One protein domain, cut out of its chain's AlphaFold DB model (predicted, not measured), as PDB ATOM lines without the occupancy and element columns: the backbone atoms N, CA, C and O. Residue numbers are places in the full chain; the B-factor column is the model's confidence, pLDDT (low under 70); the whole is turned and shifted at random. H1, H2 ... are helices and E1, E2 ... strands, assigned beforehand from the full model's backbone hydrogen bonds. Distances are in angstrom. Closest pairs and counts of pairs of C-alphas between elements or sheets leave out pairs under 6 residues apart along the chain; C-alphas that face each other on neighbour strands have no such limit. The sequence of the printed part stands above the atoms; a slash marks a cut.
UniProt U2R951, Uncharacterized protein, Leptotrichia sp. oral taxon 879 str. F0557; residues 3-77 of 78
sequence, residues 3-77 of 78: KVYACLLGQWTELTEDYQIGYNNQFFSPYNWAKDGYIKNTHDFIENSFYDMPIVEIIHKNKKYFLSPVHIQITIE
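What this domain is: This is residues 3 to 77 of the 78 residues of an uncharacterized protein of Leptotrichia sp. oral taxon 879 str. F0557 (UniProt U2R951). Two small sheets stand partly face to face with their strands crossed: E2, E1 and E7 make one, and E4, E3, E5 and E6 make the other. They come nearest where E1 passes E6, and the short helix H1 fills the gap between them on the side of E4, while the long link after H1, residues 37 to 55 with no named element, makes a loop whose C-alphas lie 7 to 23 A from the mean of all C-alphas and which holds Glu 47, one of the two residues whose C-alphas are farthest apart. The printed part has 75 residues with one named helix and seven named strands, in the order E1 E2 E3 E4 H1 E5 E6 E7. Both sheets are antiparallel throughout, ordered E2 - E1 - E7 and E4 - E3 - E5 - E6, and the class is mostly strand. The whole is compact, with a radius of gyration of the C-alphas of 12.5 A and spans of 39 by 26 by 26 A.

How they stand to each other: Start with E1, residues 3 to 8, the inner strand of the smaller sheet. E2, residues 11 to 14, forms a hairpin with it; look for N 8 and O 11 at 2.9 A and N 6 and O 13 at 3.0 A. On E1 you will also find E7, residues 72 to 76, as an antiparallel neighbour at 159 degrees, with N 5 and O 73 at 2.8 A. Next comes E3, residues 19 to 23, whose hairpin partner is E4, residues 26 to 28, with N 21 and O 28 at 2.9 A. E5, residues 56 to 60, is the other neighbour of E3, antiparallel at 151 degrees, with N 57 and O 22 at 2.8 A. E5 and E6, residues 63 to 67, form a hairpin, with N 56 and O 67 at 2.8 A. From edge to edge of this sheet the strands' lines turn by 78 degrees. Between the two sheets the closest C-alphas of E1 and E6 are those of Leu 8 and Tyr 65, 7.4 A apart, while E1 and E5, for instance, are apart. H1, residues 30 to 36, is on both sheets. Its height over the sheet of four is 8.5 A; it lies over E4 and is only just slantwise to it, at 31 degrees on the local plane. Its height over the sheet of three is 9.6 A; it lies over E1 and, only just, over E7 with 3 C-alphas, and runs across the strands, at 65 degrees to E1 on the local plane. Pro 30 comes closest to both E1 and E3: its C-alpha is 6.0 A from that of Val 4 and 6.0 A from that of Ile 21. In H1 every O i to N i+4 pair is within hydrogen-bond range. E4, H1 and E5 form a split strand-helix-strand unit, two strands running the same way with a helix between them in the chain and E3 between them in the sheet; its crossover is right-handed.

Where its parts are: Find C-alpha 3 at (-31.058, -15.763, -11.737); from there E1 runs 15.3 A to C-alpha 8 at (-33.812, -3.671, -2.738). E2 spans 9.7 A, E3 13.2 A and E4 6.8 A. H1 spans 10.2 A, E5 13.2 A and E6 12.9 A. E7 runs 13.6 A and ends at C-alpha 76, (-34.458, -18.976, -16.199).

The domain as a whole: The two C-alphas farthest apart are those of Glu 47, in the loop, and Glu 77, at 39.9 A. The link from H1 to E5, 19 residues, is long; the other links are tight. The printed part has no cut. The mean pLDDT of the printed part is 90.8, and no printed residue is under 70.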
ATOM      1  N   LYS A   3     -31.460 -17.055 -12.302       95.00
ATOM      2  CA  LYS A   3     -31.058 -15.763 -11.737       95.00
ATOM      3  C   LYS A   3     -32.166 -15.221 -10.855       95.00
ATOM      4  O   LYS A   3     -33.339 -15.300 -11.214       95.00
ATOM      5  N   VAL A   4     -31.787 -14.662  -9.713       96.06
ATOM      6  CA  VAL A   4     -32.723 -14.081  -8.750       96.06
ATOM      7  C   VAL A   4     -32.518 -12.582  -8.723       96.06
ATOM      8  O   VAL A   4     -31.397 -12.108  -8.590       96.06
ATOM      9  N   TYR A   5     -33.610 -11.841  -8.808       97.19
ATOM     10  CA  TYR A   5     -33.644 -10.398  -8.680       97.19
ATOM     11  C   TYR A   5     -34.514 -10.038  -7.485       97.19
ATOM     12  O   TYR A   5     -35.583 -10.620  -7.299       97.19
ATOM     13  N   ALA A   6     -34.087  -9.061  -6.694       97.44
ATOM     14  CA  ALA A   6     -34.906  -8.503  -5.627       97.44
ATOM     15  C   ALA A   6     -34.994  -6.985  -5.748       97.44
ATOM     16  O   ALA A   6     -34.020  -6.320  -6.103       97.44
ATOM     17  N   CYS A   7     -36.158  -6.430  -5.421       97.31
ATOM     18  CA  CYS A   7     -36.336  -4.989  -5.308       97.31
ATOM     19  C   CYS A   7     -35.784  -4.513  -3.955       97.31
ATOM     20  O   CYS A   7     -36.491  -4.464  -2.947       97.31
ATOM     21  N   LEU A   8     -34.492  -4.184  -3.922       95.56
ATOM     22  CA  LEU A   8     -33.812  -3.671  -2.738       95.56
ATOM     23  C   LEU A   8     -33.950  -2.149  -2.713       95.56
ATOM     24  O   LEU A   8     -33.376  -1.453  -3.546       95.56
ATOM     25  N   LEU A   9     -34.721  -1.624  -1.756       94.69
ATOM     26  CA  LEU A   9     -34.917  -0.178  -1.564       94.69
ATOM     27  C   LEU A   9     -35.405   0.555  -2.834       94.69
ATOM     28  O   LEU A   9     -35.005   1.685  -3.102       94.69
ATOM     29  N   GLY A  10     -36.271  -0.094  -3.619       95.25
ATOM     30  CA  GLY A  10     -36.830   0.467  -4.854       95.25
ATOM     31  C   GLY A  10     -36.000   0.206  -6.115       95.25
ATOM     32  O   GLY A  10     -36.374   0.680  -7.186       95.25
ATOM     33  N   GLN A  11     -34.899  -0.545  -6.017       96.69
ATOM     34  CA  GLN A  11     -34.058  -0.911  -7.156       96.69
ATOM     35  C   GLN A  11     -34.033  -2.426  -7.357       96.69
ATOM     36  O   GLN A  11     -33.625  -3.178  -6.470       96.69
ATOM     37  N   TRP A  12     -34.434  -2.880  -8.546       96.69
ATOM     38  CA  TRP A  12     -34.288  -4.279  -8.938       96.69
ATOM     39  C   TRP A  12     -32.810  -4.614  -9.125       96.69
ATOM     40  O   TRP A  12     -32.144  -4.068 -10.001       96.69
ATOM     41  N   THR A  13     -32.309  -5.499  -8.268       96.88
ATOM     42  CA  THR A  13     -30.898  -5.881  -8.181       96.88
ATOM     43  C   THR A  13     -30.775  -7.382  -8.396       96.88
ATOM     44  O   THR A  13     -31.482  -8.144  -7.735       96.88
ATOM     45  N   GLU A  14     -29.893  -7.807  -9.304       96.81
ATOM     46  CA  GLU A  14     -29.503  -9.217  -9.436       96.81
ATOM     47  C   GLU A  14     -28.747  -9.654  -8.175       96.81
ATOM     48  O   GLU A  14     -27.800  -8.994  -7.744       96.81
ATOM     49  N   LEU A  15     -29.176 -10.757  -7.570       96.75
ATOM     50  CA  LEU A  15     -28.543 -11.336  -6.395       96.75
ATOM     51  C   LEU A  15     -27.446 -12.306  -6.841       96.75
ATOM     52  O   LEU A  15     -27.727 -13.397  -7.337       96.75
ATOM     53  N   THR A  16     -26.199 -11.904  -6.636       93.88
ATOM     54  CA  THR A  16     -24.995 -12.703  -6.891       93.88
ATOM     55  C   THR A  16     -24.651 -13.630  -5.713       93.88
ATOM     56  O   THR A  16     -25.290 -13.586  -4.665       93.88
ATOM     57  N   GLU A  17     -23.637 -14.490  -5.853       90.62
ATOM     58  CA  GLU A  17     -23.263 -15.508  -4.841       90.62
ATOM     59  C   GLU A  17     -22.840 -14.948  -3.464       90.62
ATOM     60  O   GLU A  17     -22.777 -15.681  -2.481       90.62
ATOM     61  N   ASP A  18     -22.547 -13.652  -3.369       94.94
ATOM     62  CA  ASP A  18     -22.246 -12.936  -2.123       94.94
ATOM     63  C   ASP A  18     -23.499 -12.421  -1.388       94.94
ATOM     64  O   ASP A  18     -23.394 -11.788  -0.330       94.94
ATOM     65  N   TYR A  19     -24.684 -12.677  -1.938       97.12
ATOM     66  CA  TYR A  19     -25.952 -12.559  -1.235       97.12
ATOM     67  C   TYR A  19     -26.310 -13.890  -0.581       97.12
ATOM     68  O   TYR A  19     -25.986 -14.969  -1.070       97.12
ATOM     69  N   GLN A  20     -27.047 -13.813   0.517       96.00
ATOM     70  CA  GLN A  20     -27.710 -14.969   1.100       96.00
ATOM     71  C   GLN A  20     -29.200 -14.685   1.193       96.00
ATOM     72  O   GLN A  20     -29.598 -13.588   1.579       96.00
ATOM     73  N   ILE A  21     -30.021 -15.665   0.845       95.31
ATOM     74  CA  ILE A  21     -31.475 -15.547   0.822       95.31
ATOM     75  C   ILE A  21     -32.098 -16.695   1.614       95.31
ATOM     76  O   ILE A  21     -31.620 -17.833   1.575       95.31
ATOM     77  N   GLY A  22     -33.149 -16.392   2.367       92.12
ATOM     78  CA  GLY A  22     -33.868 -17.396   3.135       92.12
ATOM     79  C   GLY A  22     -34.664 -16.804   4.287       92.12
ATOM     80  O   GLY A  22     -35.201 -15.704   4.177       92.12
ATOM     81  N   TYR A  23     -34.782 -17.560   5.375       88.31
ATOM     82  CA  TYR A  23     -35.548 -17.161   6.554       88.31
ATOM     83  C   TYR A  23     -35.099 -17.952   7.788       88.31
ATOM     84  O   TYR A  23     -34.781 -19.137   7.688       88.31
ATOM     85  N   ASN A  24     -35.096 -17.306   8.959       81.06
ATOM     86  CA  ASN A  24     -34.919 -17.922  10.281       81.06
ATOM     87  C   ASN A  24     -33.807 -18.999  10.346       81.06
ATOM     88  O   ASN A  24     -34.065 -20.180  10.582       81.06
ATOM     89  N   ASN A  25     -32.559 -18.569  10.129       83.56
ATOM     90  CA  ASN A  25     -31.322 -19.372  10.134       83.56
ATOM     91  C   ASN A  25     -31.140 -20.364   8.974       83.56
ATOM     92  O   ASN A  25     -30.102 -21.021   8.903       83.56
ATOM     93  N   GLN A  26     -32.089 -20.458   8.044       89.00
ATOM     94  CA  GLN A  26     -31.926 -21.224   6.810       89.00
ATOM     95  C   GLN A  26     -31.625 -20.264   5.667       89.00
ATOM     96  O   GLN A  26     -32.537 -19.658   5.109       89.00
ATOM     97  N   PHE A  27     -30.341 -20.117   5.348       92.06
ATOM     98  CA  PHE A  27     -29.864 -19.238   4.287       92.06
ATOM     99  C   PHE A  27     -29.118 -20.028   3.223       92.06
ATOM    100  O   PHE A  27     -28.306 -20.900   3.529       92.06
ATOM    101  N   PHE A  28     -29.372 -19.672   1.972       94.25
ATOM    102  CA  PHE A  28     -28.787 -20.301   0.798       94.25
ATOM    103  C   PHE A  28     -28.232 -19.222  -0.130       94.25
ATOM    104  O   PHE A  28     -28.622 -18.055  -0.037       94.25
ATOM    105  N   SER A  29     -27.340 -19.604  -1.044       95.31
ATOM    106  CA  SER A  29     -27.021 -18.726  -2.169       95.31
ATOM    107  C   SER A  29     -28.258 -18.535  -3.060       95.31
ATOM    108  O   SER A  29     -29.144 -19.403  -3.062       95.31
ATOM    109  N   PRO A  30     -28.347 -17.439  -3.835       95.44
ATOM    110  CA  PRO A  30     -29.520 -17.154  -4.656       95.44
ATOM    111  C   PRO A  30     -29.865 -18.281  -5.629       95.44
ATOM    112  O   PRO A  30     -31.031 -18.650  -5.742       95.44
ATOM    113  N   TYR A  31     -28.859 -18.893  -6.258       94.25
ATOM    114  CA  TYR A  31     -29.060 -20.035  -7.147       94.25
ATOM    115  C   TYR A  31     -29.703 -21.235  -6.431       94.25
ATOM    116  O   TYR A  31     -30.692 -21.791  -6.909       94.25
ATOM    117  N   ASN A  32     -29.175 -21.620  -5.264       93.56
ATOM    118  CA  ASN A  32     -29.693 -22.760  -4.504       93.56
ATOM    119  C   ASN A  32     -31.108 -22.494  -3.973       93.56
ATOM    120  O   ASN A  32     -31.955 -23.383  -3.994       93.56
ATOM    121  N   TRP A  33     -31.388 -21.260  -3.550       93.88
ATOM    122  CA  TRP A  33     -32.727 -20.865  -3.124       93.88
ATOM    123  C   TRP A  33     -33.731 -20.840  -4.279       93.88
ATOM    124  O   TRP A  33     -34.859 -21.278  -4.105       93.88
ATOM    125  N   ALA A  34     -33.334 -20.384  -5.469       92.44
ATOM    126  CA  ALA A  34     -34.209 -20.404  -6.642       92.44
ATOM    127  C   ALA A  34     -34.603 -21.824  -7.059       92.44
ATOM    128  O   ALA A  34     -35.690 -22.036  -7.592       92.44
ATOM    129  N   LYS A  35     -33.706 -22.787  -6.833       89.69
ATOM    130  CA  LYS A  35     -33.906 -24.181  -7.211       89.69
ATOM    131  C   LYS A  35     -34.777 -24.943  -6.209       89.69
ATOM    132  O   LYS A  35     -35.716 -25.613  -6.618       89.69
ATOM    133  N   ASP A  36     -34.442 -24.845  -4.923       84.50
ATOM    134  CA  ASP A  36     -34.975 -25.729  -3.876       84.50
ATOM    135  C   ASP A  36     -35.487 -24.957  -2.638       84.50
ATOM    136  O   ASP A  36     -35.943 -25.550  -1.656       84.50
ATOM    137  N   GLY A  37     -35.395 -23.626  -2.654       80.56
ATOM    138  CA  GLY A  37     -35.866 -22.765  -1.578       80.56
ATOM    139  C   GLY A  37     -37.388 -22.669  -1.538       80.56
ATOM    140  O   GLY A  37     -38.089 -22.856  -2.529       80.56
ATOM    141  N   TYR A  38     -37.915 -22.353  -0.360       75.38
ATOM    142  CA  TYR A  38     -39.343 -22.157  -0.154       75.38
ATOM    143  C   TYR A  38     -39.587 -20.934   0.721       75.38
ATOM    144  O   TYR A  38     -38.812 -20.610   1.623       75.38
ATOM    145  N   ILE A  39     -40.693 -20.252   0.450       80.12
ATOM    146  CA  ILE A  39     -41.193 -19.170   1.288       80.12
ATOM    147  C   ILE A  39     -42.150 -19.803   2.285       80.12
ATOM    148  O   ILE A  39     -43.195 -20.330   1.902       80.12
ATOM    149  N   LYS A  40     -41.798 -19.761   3.569       70.56
ATOM    150  CA  LYS A  40     -42.673 -20.251   4.630       70.56
ATOM    151  C   LYS A  40     -43.357 -19.077   5.306       70.56
ATOM    152  O   LYS A  40     -42.687 -18.183   5.813       70.56
ATOM    153  N   ASN A  41     -44.682 -19.122   5.369       73.06
ATOM    154  CA  ASN A  41     -45.397 -18.325   6.347       73.06
ATOM    155  C   ASN A  41     -45.357 -19.071   7.686       73.06
ATOM    156  O   ASN A  41     -45.903 -20.167   7.801       73.06
ATOM    157  N   THR A  42     -44.607 -18.551   8.658       72.38
ATOM    158  CA  THR A  42     -44.472 -19.178   9.984       72.38
ATOM    159  C   THR A  42     -45.465 -18.654  11.008       72.38
ATOM    160  O   THR A  42     -45.411 -19.082  12.158       72.38
ATOM    161  N   HIS A  43     -46.327 -17.725  10.612       79.00
ATOM    162  CA  HIS A  43     -47.252 -17.047  11.500       79.00
ATOM    163  C   HIS A  43     -48.688 -17.427  11.149       79.00
ATOM    164  O   HIS A  43     -49.028 -17.607   9.978       79.00
ATOM    165  N   ASP A  44     -49.518 -17.564  12.179       86.06
ATOM    166  CA  ASP A  44     -50.962 -17.673  12.005       86.06
ATOM    167  C   ASP A  44     -51.514 -16.361  11.439       86.06
ATOM    168  O   ASP A  44     -50.934 -15.301  11.668       86.06
ATOM    169  N   PHE A  45     -52.635 -16.430  10.714       88.19
ATOM    170  CA  PHE A  45     -53.286 -15.239  10.167       88.19
ATOM    171  C   PHE A  45     -53.695 -14.272  11.285       88.19
ATOM    172  O   PHE A  45     -54.322 -14.682  12.267       88.19
ATOM    173  N   ILE A  46     -53.385 -12.986  11.113       89.88
ATOM    174  CA  ILE A  46     -53.747 -11.927  12.060       89.88
ATOM    175  C   ILE A  46     -54.535 -10.859  11.307       89.88
ATOM    176  O   ILE A  46     -54.007 -10.146  10.457       89.88
ATOM    177  N   GLU A  47     -55.808 -10.714  11.660       92.44
ATOM    178  CA  GLU A  47     -56.680  -9.717  11.045       92.44
ATOM    179  C   GLU A  47     -56.118  -8.293  11.220       92.44
ATOM    180  O   GLU A  47     -55.667  -7.916  12.303       92.44
ATOM    181  N   ASN A  48     -56.170  -7.487  10.154       91.19
ATOM    182  CA  ASN A  48     -55.693  -6.096  10.124       91.19
ATOM    183  C   ASN A  48     -54.202  -5.920  10.476       91.19
ATOM    184  O   ASN A  48     -53.802  -4.888  11.020       91.19
ATOM    185  N   SER A  49     -53.371  -6.913  10.157       85.75
ATOM    186  CA  SER A  49     -51.939  -6.919  10.445       85.75
ATOM    187  C   SER A  49     -51.121  -7.308   9.216       85.75
ATOM    188  O   SER A  49     -51.628  -7.912   8.278       85.75
ATOM    189  N   PHE A  50     -49.838  -6.944   9.230       81.31
ATOM    190  CA  PHE A  50     -48.846  -7.439   8.272       81.31
ATOM    191  C   PHE A  50     -47.873  -8.445   8.903       81.31
ATOM    192  O   PHE A  50     -46.982  -8.946   8.222       81.31
ATOM    193  N   TYR A  51     -48.001  -8.724  10.206       82.56
ATOM    194  CA  TYR A  51     -47.088  -9.617  10.935       82.56
ATOM    195  C   TYR A  51     -47.158 -11.072  10.468       82.56
ATOM    196  O   TYR A  51     -46.205 -11.822  10.647       82.56
ATOM    197  N   ASP A  52     -48.280 -11.456   9.878       84.94
ATOM    198  CA  ASP A  52     -48.526 -12.763   9.292       84.94
ATOM    199  C   ASP A  52     -48.195 -12.816   7.798       84.94
ATOM    200  O   ASP A  52     -48.388 -13.851   7.163       84.94
ATOM    201  N   MET A  53     -47.701 -11.729   7.196       86.12
ATOM    202  CA  MET A  53     -47.246 -11.791   5.814       86.12
ATOM    203  C   MET A  53     -45.975 -12.639   5.721       86.12
ATOM    204  O   MET A  53     -45.068 -12.490   6.542       86.12
ATOM    205  N   PRO A  54     -45.842 -13.485   4.684       87.12
ATOM    206  CA  PRO A  54     -44.585 -14.161   4.431       87.12
ATOM    207  C   PRO A  54     -43.487 -13.125   4.173       87.12
ATOM    208  O   PRO A  54     -43.680 -12.168   3.418       87.12
ATOM    209  N   ILE A  55     -42.325 -13.344   4.784       88.81
ATOM    210  CA  ILE A  55     -41.144 -12.491   4.654       88.81
ATOM    211  C   ILE A  55     -39.984 -13.346   4.159       88.81
ATOM    212  O   ILE A  55     -39.782 -14.475   4.607       88.81
ATOM    213  N   VAL A  56     -39.205 -12.782   3.245       91.75
ATOM    214  CA  VAL A  56     -37.905 -13.304   2.837       91.75
ATOM    215  C   VAL A  56     -36.829 -12.370   3.363       91.75
ATOM    216  O   VAL A  56     -36.923 -11.146   3.241       91.75
ATOM    217  N   GLU A  57     -35.798 -12.956   3.953       93.38
ATOM    218  CA  GLU A  57     -34.614 -12.250   4.406       93.38
ATOM    219  C   GLU A  57     -33.518 -12.356   3.344       93.38
ATOM    220  O   GLU A  57     -33.168 -13.454   2.905       93.38
ATOM    221  N   ILE A  58     -32.952 -11.211   2.960       95.69
ATOM    222  CA  ILE A  58     -31.754 -11.135   2.121       95.69
ATOM    223  C   ILE A  58     -30.630 -10.513   2.941       95.69
ATOM    224  O   ILE A  58     -30.772  -9.414   3.477       95.69
ATOM    225  N   ILE A  59     -29.499 -11.202   3.031       96.06
ATOM    226  CA  ILE A  59     -28.289 -10.725   3.695       96.06
ATOM    227  C   ILE A  59     -27.254 -10.408   2.626       96.06
ATOM    228  O   ILE A  59     -26.990 -11.213   1.738       96.06
ATOM    229  N   HIS A  60     -26.648  -9.232   2.735       96.06
ATOM    230  CA  HIS A  60     -25.494  -8.864   1.931       96.06
ATOM    231  C   HIS A  60     -24.589  -7.940   2.738       96.06
ATOM    232  O   HIS A  60     -25.008  -6.860   3.177       96.06
ATOM    233  N   LYS A  61     -23.333  -8.357   2.936       91.50
ATOM    234  CA  LYS A  61     -22.374  -7.684   3.831       91.50
ATOM    235  C   LYS A  61     -22.992  -7.521   5.232       91.50
ATOM    236  O   LYS A  61     -23.569  -8.458   5.765       91.50
ATOM    237  N   ASN A  62     -22.927  -6.321   5.808       91.50
ATOM    238  CA  ASN A  62     -23.485  -6.007   7.128       91.50
ATOM    239  C   ASN A  62     -24.929  -5.473   7.056       91.50
ATOM    240  O   ASN A  62     -25.352  -4.725   7.938       91.50
ATOM    241  N   LYS A  63     -25.672  -5.782   5.985       95.44
ATOM    242  CA  LYS A  63     -27.064  -5.354   5.805       95.44
ATOM    243  C   LYS A  63     -27.985  -6.557   5.660       95.44
ATOM    244  O   LYS A  63     -27.656  -7.526   4.980       95.44
ATOM    245  N   LYS A  64     -29.159  -6.438   6.279       95.38
ATOM    246  CA  LYS A  64     -30.254  -7.401   6.201       95.38
ATOM    247  C   LYS A  64     -31.493  -6.689   5.670       95.38
ATOM    248  O   LYS A  64     -31.888  -5.660   6.213       95.38
ATOM    249  N   TYR A  65     -32.068  -7.221   4.604       95.00
ATOM    250  CA  TYR A  65     -33.293  -6.739   3.983       95.00
ATOM    251  C   TYR A  65     -34.415  -7.719   4.307       95.00
ATOM    252  O   TYR A  65     -34.228  -8.928   4.190       95.00
ATOM    253  N   PHE A  66     -35.569  -7.191   4.698       92.25
ATOM    254  CA  PHE A  66     -36.783  -7.960   4.949       92.25
ATOM    255  C   PHE A  66     -37.789  -7.559   3.886       92.25
ATOM    256  O   PHE A  66     -38.135  -6.382   3.776       92.25
ATOM    257  N   LEU A  67     -38.192  -8.514   3.059       91.25
ATOM    258  CA  LEU A  67     -38.953  -8.243   1.850       91.25
ATOM    259  C   LEU A  67     -40.173  -9.150   1.805       91.25
ATOM    260  O   LEU A  67     -40.088 -10.335   2.126       91.25
ATOM    261  N   SER A  68     -41.296  -8.617   1.333       90.81
ATOM    262  CA  SER A  68     -42.390  -9.481   0.894       90.81
ATOM    263  C   SER A  68     -41.956 -10.245  -0.368       90.81
ATOM    264  O   SER A  68     -41.347  -9.626  -1.248       90.81
ATOM    265  N   PRO A  69     -42.307 -11.537  -0.512       90.44
ATOM    266  CA  PRO A  69     -42.009 -12.357  -1.684       90.44
ATOM    267  C   PRO A  69     -42.332 -11.737  -3.042       90.44
ATOM    268  O   PRO A  69     -41.654 -12.030  -4.017       90.44
ATOM    269  N   VAL A  70     -43.343 -10.865  -3.113       92.31
ATOM    270  CA  VAL A  70     -43.733 -10.178  -4.358       92.31
ATOM    271  C   VAL A  70     -42.639  -9.253  -4.907       92.31
ATOM    272  O   VAL A  70     -42.702  -8.839  -6.058       92.31
ATOM    273  N   HIS A  71     -41.626  -8.933  -4.097       95.69
ATOM    274  CA  HIS A  71     -40.459  -8.140  -4.482       95.69
ATOM    275  C   HIS A  71     -39.276  -9.001  -4.941       95.69
ATOM    276  O   HIS A  71     -38.156  -8.495  -5.017       95.69
ATOM    277  N   ILE A  72     -39.502 -10.287  -5.214       94.62
ATOM    278  CA  ILE A  72     -38.504 -11.215  -5.742       94.62
ATOM    279  C   ILE A  72     -38.976 -11.718  -7.105       94.62
ATOM    280  O   ILE A  72     -40.131 -12.101  -7.276       94.62
ATOM    281  N   GLN A  73     -38.064 -11.740  -8.068       95.25
ATOM    282  CA  GLN A  73     -38.289 -12.255  -9.410       95.25
ATOM    283  C   GLN A  73     -37.195 -13.264  -9.757       95.25
ATOM    284  O   GLN A  73     -36.024 -13.045  -9.458       95.25
ATOM    285  N   ILE A  74     -37.569 -14.367 -10.401       94.19
ATOM    286  CA  ILE A  74     -36.632 -15.397 -10.855       94.19
ATOM    287  C   ILE A  74     -36.718 -15.477 -12.376       94.19
ATOM    288  O   ILE A  74     -37.815 -15.584 -12.926       94.19
ATOM    289  N   THR A  75     -35.576 -15.431 -13.057       94.56
ATOM    290  CA  THR A  75     -35.483 -15.722 -14.492       94.56
ATOM    291  C   THR A  75     -34.738 -17.031 -14.709       94.56
ATOM    292  O   THR A  75     -33.838 -17.389 -13.947       94.56
ATOM    293  N   ILE A  76     -35.125 -17.755 -15.757       93.88
ATOM    294  CA  ILE A  76     -34.458 -18.976 -16.199       93.88
ATOM    295  C   ILE A  76     -33.855 -18.656 -17.561       93.88
ATOM    296  O   ILE A  76     -34.582 -18.448 -18.526       93.88
ATOM    297  N   GLU A  77     -32.535 -18.550 -17.610       87.94
ATOM    298  CA  GLU A  77     -31.797 -18.443 -18.871       87.94
ATOM    299  C   GLU A  77     -31.476 -19.854 -19.386       87.94
ATOM    300  O   GLU A  77     -31.426 -20.792 -18.583       87.94
TER     301      GLU A  77